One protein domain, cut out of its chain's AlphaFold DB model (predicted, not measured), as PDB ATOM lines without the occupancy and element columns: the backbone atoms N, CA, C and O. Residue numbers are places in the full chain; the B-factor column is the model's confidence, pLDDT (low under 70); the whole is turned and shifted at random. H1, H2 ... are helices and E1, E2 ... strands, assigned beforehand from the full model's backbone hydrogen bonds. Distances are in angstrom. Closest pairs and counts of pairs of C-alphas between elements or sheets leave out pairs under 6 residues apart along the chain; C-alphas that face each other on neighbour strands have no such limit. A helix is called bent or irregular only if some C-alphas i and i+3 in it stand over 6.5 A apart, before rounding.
ATOM      1  N   ASP A   2     263.911 314.557 165.063       65.69
ATOM      2  CA  ASP A   2     263.063 315.529 164.388       65.69
ATOM      3  C   ASP A   2     262.789 315.070 162.944       65.69
ATOM      4  O   ASP A   2     263.407 314.124 162.437       65.69
ATOM      5  N   ASP A   3     261.811 315.672 162.281       65.00
ATOM      6  CA  ASP A   3     261.455 315.267 160.922       65.00
ATOM      7  C   ASP A   3     262.612 315.556 159.952       65.00
ATOM      8  O   ASP A   3     263.123 316.672 159.887       65.00
ATOM      9  N   ASN A   4     262.999 314.545 159.164       67.50
ATOM     10  CA  ASN A   4     264.152 314.566 158.251       67.50
ATOM     11  C   ASN A   4     265.534 314.615 158.928       67.50
ATOM     12  O   ASN A   4     266.530 314.854 158.249       67.50
ATOM     13  N   GLU A   5     265.621 314.365 160.235       77.06
ATOM     14  CA  GLU A   5     266.913 314.180 160.894       77.06
ATOM     15  C   GLU A   5     267.538 312.851 160.444       77.06
ATOM     16  O   GLU A   5     266.924 311.785 160.570       77.06
ATOM     17  N   GLU A   6     268.751 312.926 159.892       84.25
ATOM     18  CA  GLU A   6     269.542 311.764 159.501       84.25
ATOM     19  C   GLU A   6     270.554 311.409 160.589       84.25
ATOM     20  O   GLU A   6     271.366 312.237 160.999       84.25
ATOM     21  N   VAL A   7     270.530 310.154 161.036       89.56
ATOM     22  CA  VAL A   7     271.478 309.621 162.017       89.56
ATOM     23  C   VAL A   7     272.309 308.524 161.378       89.56
ATOM     24  O   VAL A   7     271.778 307.567 160.811       89.56
ATOM     25  N   THR A   8     273.627 308.666 161.483       91.56
ATOM     26  CA  THR A   8     274.591 307.665 161.027       91.56
ATOM     27  C   THR A   8     274.839 306.623 162.105       91.56
ATOM     28  O   THR A   8     275.044 306.978 163.264       91.56
ATOM     29  N   ASP A   9     274.902 305.360 161.703       92.69
ATOM     30  CA  ASP A   9     275.262 304.236 162.561       92.69
ATOM     31  C   ASP A   9     276.308 303.347 161.873       92.69
ATOM     32  O   ASP A   9     276.430 303.335 160.640       92.69
ATOM     33  N   GLU A  10     277.071 302.604 162.667       93.94
ATOM     34  CA  GLU A  10     278.053 301.640 162.184       93.94
ATOM     35  C   GLU A  10     277.854 300.294 162.876       93.94
ATOM     36  O   GLU A  10     278.057 300.145 164.079       93.94
ATOM     37  N   PHE A  11     277.502 299.278 162.088       93.12
ATOM     38  CA  PHE A  11     277.264 297.935 162.593       93.12
ATOM     39  C   PHE A  11     278.147 296.923 161.874       93.12
ATOM     40  O   PHE A  11     277.990 296.678 160.678       93.12
ATOM     41  N   GLN A  12     279.084 296.322 162.611       91.56
ATOM     42  CA  GLN A  12     280.028 295.327 162.080       91.56
ATOM     43  C   GLN A  12     280.769 295.815 160.814       91.56
ATOM     44  O   GLN A  12     280.967 295.059 159.865       91.56
ATOM     45  N   GLY A  13     281.146 297.100 160.786       91.12
ATOM     46  CA  GLY A  13     281.823 297.749 159.654       91.12
ATOM     47  C   GLY A  13     280.902 298.182 158.506       91.12
ATOM     48  O   GLY A  13     281.375 298.764 157.529       91.12
ATOM     49  N   ALA A  14     279.592 297.928 158.593       93.25
ATOM     50  CA  ALA A  14     278.609 298.469 157.661       93.25
ATOM     51  C   ALA A  14     278.136 299.846 158.143       93.25
ATOM     52  O   ALA A  14     277.612 299.969 159.247       93.25
ATOM     53  N   LYS A  15     278.279 300.869 157.294       94.81
ATOM     54  CA  LYS A  15     277.715 302.203 157.543       94.81
ATOM     55  C   LYS A  15     276.242 302.244 157.149       94.81
ATOM     56  O   LYS A  15     275.882 301.799 156.052       94.81
ATOM     57  N   LEU A  16     275.415 302.785 158.036       93.88
ATOM     58  CA  LEU A  16     273.971 302.907 157.876       93.88
ATOM     59  C   LEU A  16     273.513 304.340 158.143       93.88
ATOM     60  O   LEU A  16     274.093 305.044 158.966       93.88
ATOM     61  N   TRP A  17     272.433 304.741 157.478       94.75
ATOM     62  CA  TRP A  17     271.784 306.034 157.680       94.75
ATOM     63  C   TRP A  17     270.304 305.826 157.980       94.75
ATOM     64  O   TRP A  17     269.573 305.257 157.164       94.75
ATOM     65  N   TRP A  18     269.866 306.291 159.144       93.19
ATOM     66  CA  TRP A  18     268.466 306.329 159.548       93.19
ATOM     67  C   TRP A  18     267.880 307.710 159.305       93.19
ATOM     68  O   TRP A  18     268.500 308.697 159.670       93.19
ATOM     69  N   SER A  19     266.668 307.780 158.761       90.75
ATOM     70  CA  SER A  19     265.874 309.014 158.705       90.75
ATOM     71  C   SER A  19     264.446 308.779 159.185       90.75
ATOM     72  O   SER A  19     263.812 307.776 158.831       90.75
ATOM     73  N   SER A  20     263.910 309.717 159.966       87.56
ATOM     74  CA  SER A  20     262.486 309.768 160.314       87.56
ATOM     75  C   SER A  20     261.701 310.580 159.294       87.56
ATOM     76  O   SER A  20     262.030 311.723 158.989       87.56
ATOM     77  N   ASN A  21     260.621 309.990 158.793       82.25
ATOM     78  CA  ASN A  21     259.680 310.621 157.879       82.25
ATOM     79  C   ASN A  21     258.277 310.539 158.488       82.25
ATOM     80  O   ASN A  21     257.884 309.496 159.016       82.25
ATOM     81  N   LYS A  22     257.482 311.600 158.376       76.44
ATOM     82  CA  LYS A  22     256.055 311.551 158.709       76.44
ATOM     83  C   LYS A  22     255.232 311.388 157.446       76.44
ATOM     84  O   LYS A  22     255.386 312.149 156.494       76.44
ATOM     85  N   ILE A  23     254.307 310.433 157.457       68.38
ATOM     86  CA  ILE A  23     253.168 310.480 156.545       68.38
ATOM     87  C   ILE A  23     252.089 311.279 157.257       68.38
ATOM     88  O   ILE A  23     251.453 310.783 158.186       68.38
ATOM     89  N   ARG A  39     251.458 308.835 161.068       69.38
ATOM     90  CA  ARG A  39     252.213 307.595 160.886       69.38
ATOM     91  C   ARG A  39     253.666 307.961 160.618       69.38
ATOM     92  O   ARG A  39     254.029 308.334 159.501       69.38
ATOM     93  N   ARG A  40     254.500 307.857 161.652       75.62
ATOM     94  CA  ARG A  40     255.959 307.947 161.524       75.62
ATOM     95  C   ARG A  40     256.508 306.686 160.863       75.62
ATOM     96  O   ARG A  40     256.228 305.568 161.292       75.62
ATOM     97  N   LEU A  41     257.309 306.887 159.827       82.94
ATOM     98  CA  LEU A  41     258.093 305.868 159.150       82.94
ATOM     99  C   LEU A  41     259.575 306.144 159.374       82.94
ATOM    100  O   LEU A  41     260.019 307.289 159.323       82.94
ATOM    101  N   TYR A  42     260.344 305.079 159.548       87.25
ATOM    102  CA  TYR A  42     261.798 305.152 159.575       87.25
ATOM    103  C   TYR A  42     262.345 304.538 158.294       87.25
ATOM    104  O   TYR A  42     261.933 303.447 157.893       87.25
ATOM    105  N   ARG A  43     263.257 305.250 157.638       90.62
ATOM    106  CA  ARG A  43     263.955 304.779 156.445       90.62
ATOM    107  C   ARG A  43     265.398 304.479 156.818       90.62
ATOM    108  O   ARG A  43     266.057 305.307 157.435       90.62
ATOM    109  N   LEU A  44     265.862 303.305 156.402       93.00
ATOM    110  CA  LEU A  44     267.233 302.848 156.571       93.00
ATOM    111  C   LEU A  44     267.904 302.744 155.200       93.00
ATOM    112  O   LEU A  44     267.405 302.034 154.324       93.00
ATOM    113  N   VAL A  45     269.024 303.440 155.020       93.81
ATOM    114  CA  VAL A  45     269.839 303.411 153.799       93.81
ATOM    115  C   VAL A  45     271.184 302.767 154.115       93.81
ATOM    116  O   VAL A  45     271.787 303.043 155.148       93.81
ATOM    117  N   PHE A  46     271.640 301.879 153.234       94.69
ATOM    118  CA  PHE A  46     272.901 301.154 153.368       94.69
ATOM    119  C   PHE A  46     273.364 300.609 152.016       94.69
ATOM    120  O   PHE A  46     272.588 300.496 151.064       94.69
ATOM    121  N   HIS A  47     274.635 300.218 151.935       95.19
ATOM    122  CA  HIS A  47     275.185 299.623 150.723       95.19
ATOM    123  C   HIS A  47     274.670 298.190 150.505       95.19
ATOM    124  O   HIS A  47     274.743 297.353 151.406       95.19
ATOM    125  N   LYS A  48     274.216 297.867 149.284       93.88
ATOM    126  CA  LYS A  48     273.558 296.587 148.935       93.88
ATOM    127  C   LYS A  48     274.345 295.336 149.351       93.88
ATOM    128  O   LYS A  48     273.731 294.332 149.696       93.88
ATOM    129  N   HIS A  49     275.676 295.399 149.351       95.25
ATOM    130  CA  HIS A  49     276.541 294.298 149.795       95.25
ATOM    131  C   HIS A  49     276.241 293.833 151.234       95.25
ATOM    132  O   HIS A  49     276.381 292.657 151.545       95.25
ATOM    133  N   HIS A  50     275.767 294.724 152.107       95.38
ATOM    134  CA  HIS A  50     275.446 294.398 153.499       95.38
ATOM    135  C   HIS A  50     274.001 293.925 153.702       95.38
ATOM    136  O   HIS A  50     273.557 293.803 154.840       95.38
ATOM    137  N   ARG A  51     273.242 293.653 152.632       94.38
ATOM    138  CA  ARG A  51     271.811 293.317 152.723       94.38
ATOM    139  C   ARG A  51     271.518 292.142 153.653       94.38
ATOM    140  O   ARG A  51     270.571 292.232 154.435       94.38
ATOM    141  N   ASP A  52     272.304 291.077 153.577       95.69
ATOM    142  CA  ASP A  52     272.059 289.863 154.363       95.69
ATOM    143  C   ASP A  52     272.403 290.073 155.840       95.69
ATOM    144  O   ASP A  52     271.635 289.687 156.719       95.69
ATOM    145  N   LEU A  53     273.496 290.792 156.110       95.81
ATOM    146  CA  LEU A  53     273.885 291.224 157.452       95.81
ATOM    147  C   LEU A  53     272.803 292.120 158.067       95.81
ATOM    148  O   LEU A  53     272.343 291.896 159.181       95.81
ATOM    149  N   ILE A  54     272.308 293.091 157.308       94.62
ATOM    150  CA  ILE A  54     271.357 294.065 157.836       94.62
ATOM    151  C   ILE A  54     269.991 293.426 158.086       94.62
ATOM    152  O   ILE A  54     269.417 293.568 159.167       94.62
ATOM    153  N   THR A  55     269.492 292.667 157.113       94.00
ATOM    154  CA  THR A  55     268.180 292.016 157.217       94.00
ATOM    155  C   THR A  55     268.188 290.884 158.246       94.00
ATOM    156  O   THR A  55     267.200 290.690 158.951       94.00
ATOM    157  N   GLY A  56     269.295 290.142 158.351       94.31
ATOM    158  CA  GLY A  56     269.409 288.980 159.230       94.31
ATOM    159  C   GLY A  56     269.732 289.325 160.684       94.31
ATOM    160  O   GLY A  56     269.116 288.769 161.598       94.31
ATOM    161  N   THR A  57     270.691 290.225 160.921       95.31
ATOM    162  CA  THR A  57     271.225 290.476 162.270       95.31
ATOM    163  C   THR A  57     270.920 291.880 162.773       95.31
ATOM    164  O   THR A  57     270.396 292.007 163.882       95.31
ATOM    165  N   TYR A  58     271.166 292.918 161.972       95.69
ATOM    166  CA  TYR A  58     271.041 294.307 162.431       95.69
ATOM    167  C   TYR A  58     269.615 294.674 162.849       95.69
ATOM    168  O   TYR A  58     269.394 295.113 163.975       95.69
ATOM    169  N   ILE A  59     268.617 294.429 161.992       94.12
ATOM    170  CA  ILE A  59     267.223 294.778 162.315       94.12
ATOM    171  C   ILE A  59     266.749 294.046 163.576       94.12
ATOM    172  O   ILE A  59     266.075 294.627 164.429       94.12
ATOM    173  N   LYS A  60     267.137 292.777 163.743       95.62
ATOM    174  CA  LYS A  60     266.809 292.005 164.945       95.62
ATOM    175  C   LYS A  60     267.476 292.592 166.191       95.62
ATOM    176  O   LYS A  60     266.835 292.660 167.240       95.62
ATOM    177  N   HIS A  61     268.735 293.005 166.078       95.50
ATOM    178  CA  HIS A  61     269.473 293.661 167.151       95.50
ATOM    179  C   HIS A  61     268.776 294.958 167.592       95.50
ATOM    180  O   HIS A  61     268.393 295.047 168.758       95.50
ATOM    181  N   VAL A  62     268.464 295.861 166.656       94.50
ATOM    182  CA  VAL A  62     267.742 297.121 166.929       94.50
ATOM    183  C   VAL A  62     266.405 296.870 167.637       94.50
ATOM    184  O   VAL A  62     266.078 297.522 168.629       94.50
ATOM    185  N   MET A  63     265.634 295.874 167.188       94.31
ATOM    186  CA  MET A  63     264.349 295.533 167.816       94.31
ATOM    187  C   MET A  63     264.509 295.005 169.247       94.31
ATOM    188  O   MET A  63     263.661 295.268 170.104       94.31
ATOM    189  N   ASN A  64     265.573 294.254 169.524       96.06
ATOM    190  CA  ASN A  64     265.851 293.744 170.864       96.06
ATOM    191  C   ASN A  64     266.309 294.858 171.810       96.06
ATOM    192  O   ASN A  64     265.826 294.919 172.943       96.06
ATOM    193  N   GLU A  65     267.174 295.759 171.348       94.81
ATOM    194  CA  GLU A  65     267.595 296.924 172.130       94.81
ATOM    195  C   GLU A  65     266.417 297.842 172.443       94.81
ATOM    196  O   GLU A  65     266.215 298.216 173.599       94.81
ATOM    197  N   GLY A  66     265.560 298.111 171.452       93.06
ATOM    198  CA  GLY A  66     264.335 298.883 171.654       93.06
ATOM    199  C   GLY A  66     263.433 298.281 172.736       93.06
ATOM    200  O   GLY A  66     262.946 299.000 173.612       93.06
ATOM    201  N   LYS A  67     263.263 296.951 172.750       93.88
ATOM    202  CA  LYS A  67     262.521 296.252 173.817       93.88
ATOM    203  C   LYS A  67     263.197 296.396 175.178       93.88
ATOM    204  O   LYS A  67     262.508 296.644 176.166       93.88
ATOM    205  N   ALA A  68     264.518 296.252 175.247       93.81
ATOM    206  CA  ALA A  68     265.264 296.400 176.494       93.81
ATOM    207  C   ALA A  68     265.145 297.827 177.058       93.81
ATOM    208  O   ALA A  68     264.890 297.999 178.253       93.81
ATOM    209  N   ILE A  69     265.236 298.844 176.198       91.25
ATOM    210  CA  ILE A  69     265.032 300.252 176.560       91.25
ATOM    211  C   ILE A  69     263.599 300.475 177.048       91.25
ATOM    212  O   ILE A  69     263.402 301.082 178.099       91.25
ATOM    213  N   ALA A  70     262.595 299.944 176.345       89.62
ATOM    214  CA  ALA A  70     261.195 300.051 176.758       89.62
ATOM    215  C   ALA A  70     260.943 299.399 178.130       89.62
ATOM    216  O   ALA A  70     260.237 299.965 178.963       89.62
TER     217      ALA A  70
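This is residues 2 to 23 and 39 to 70 of the 87 residues of an uncharacterized protein of Punica granatum (UniProt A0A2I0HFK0). A strongly twisted antiparallel sheet of three strands, in the order E1 - E2 - E3, is crossed near its E1-E2 turn by one kinked helix, H1, whose residues 62 to 70 stick out free. The printed part has 54 residues, with E1, E2, E3 and H1 in that order; the class is mixed, helices and strands. It is only just compact, close to loose, with a radius of gyration of the C-alphas of 11.8 A and spans of 28 by 26 by 16 A.

E1, residues 6 to 11, begins at C-alpha 6 (269.542, 311.764, 159.501) and is 16.1 A long. E2, residues 14 to 23, is 28.2 A long, and E3, residues 39 to 46, 22.9 A. H1, residues 48 to 70, is 30.6 A long and ends at C-alpha 70 (261.195, 300.051, 176.758); it is irregular, with C-alphas 49 and 52 7.8 A apart, and has a kink of 51 degrees near residue 55.

The hairpin E1 and E2 has N 9 and O 16 within hydrogen-bond range at 2.9 A; E2 and E3, antiparallel, have N 19 and O 43 at 2.9 A. H1 is on the sheet, only just over E2 with 3 C-alphas, at a height over the sheet of 5.6 A; the closest C-alphas of E2 and H1, Ala 14 and His 50, are 6.6 A apart. H1 runs across the strands, at 65 degrees to E2 on the local plane. In H1, 15 of 19 O i to N i+4 pairs are within range.

The C-alphas farthest apart, His 49 and Ala 70, are 31.6 A apart. Residues 24 to 38 are not printed; C-alphas 23 and 39 are 5.3 A apart across the cut. The links E1 to E2 and E3 to H1 are tight. The model's pLDDT is under 70 at residues 2 to 4, 23 and 39.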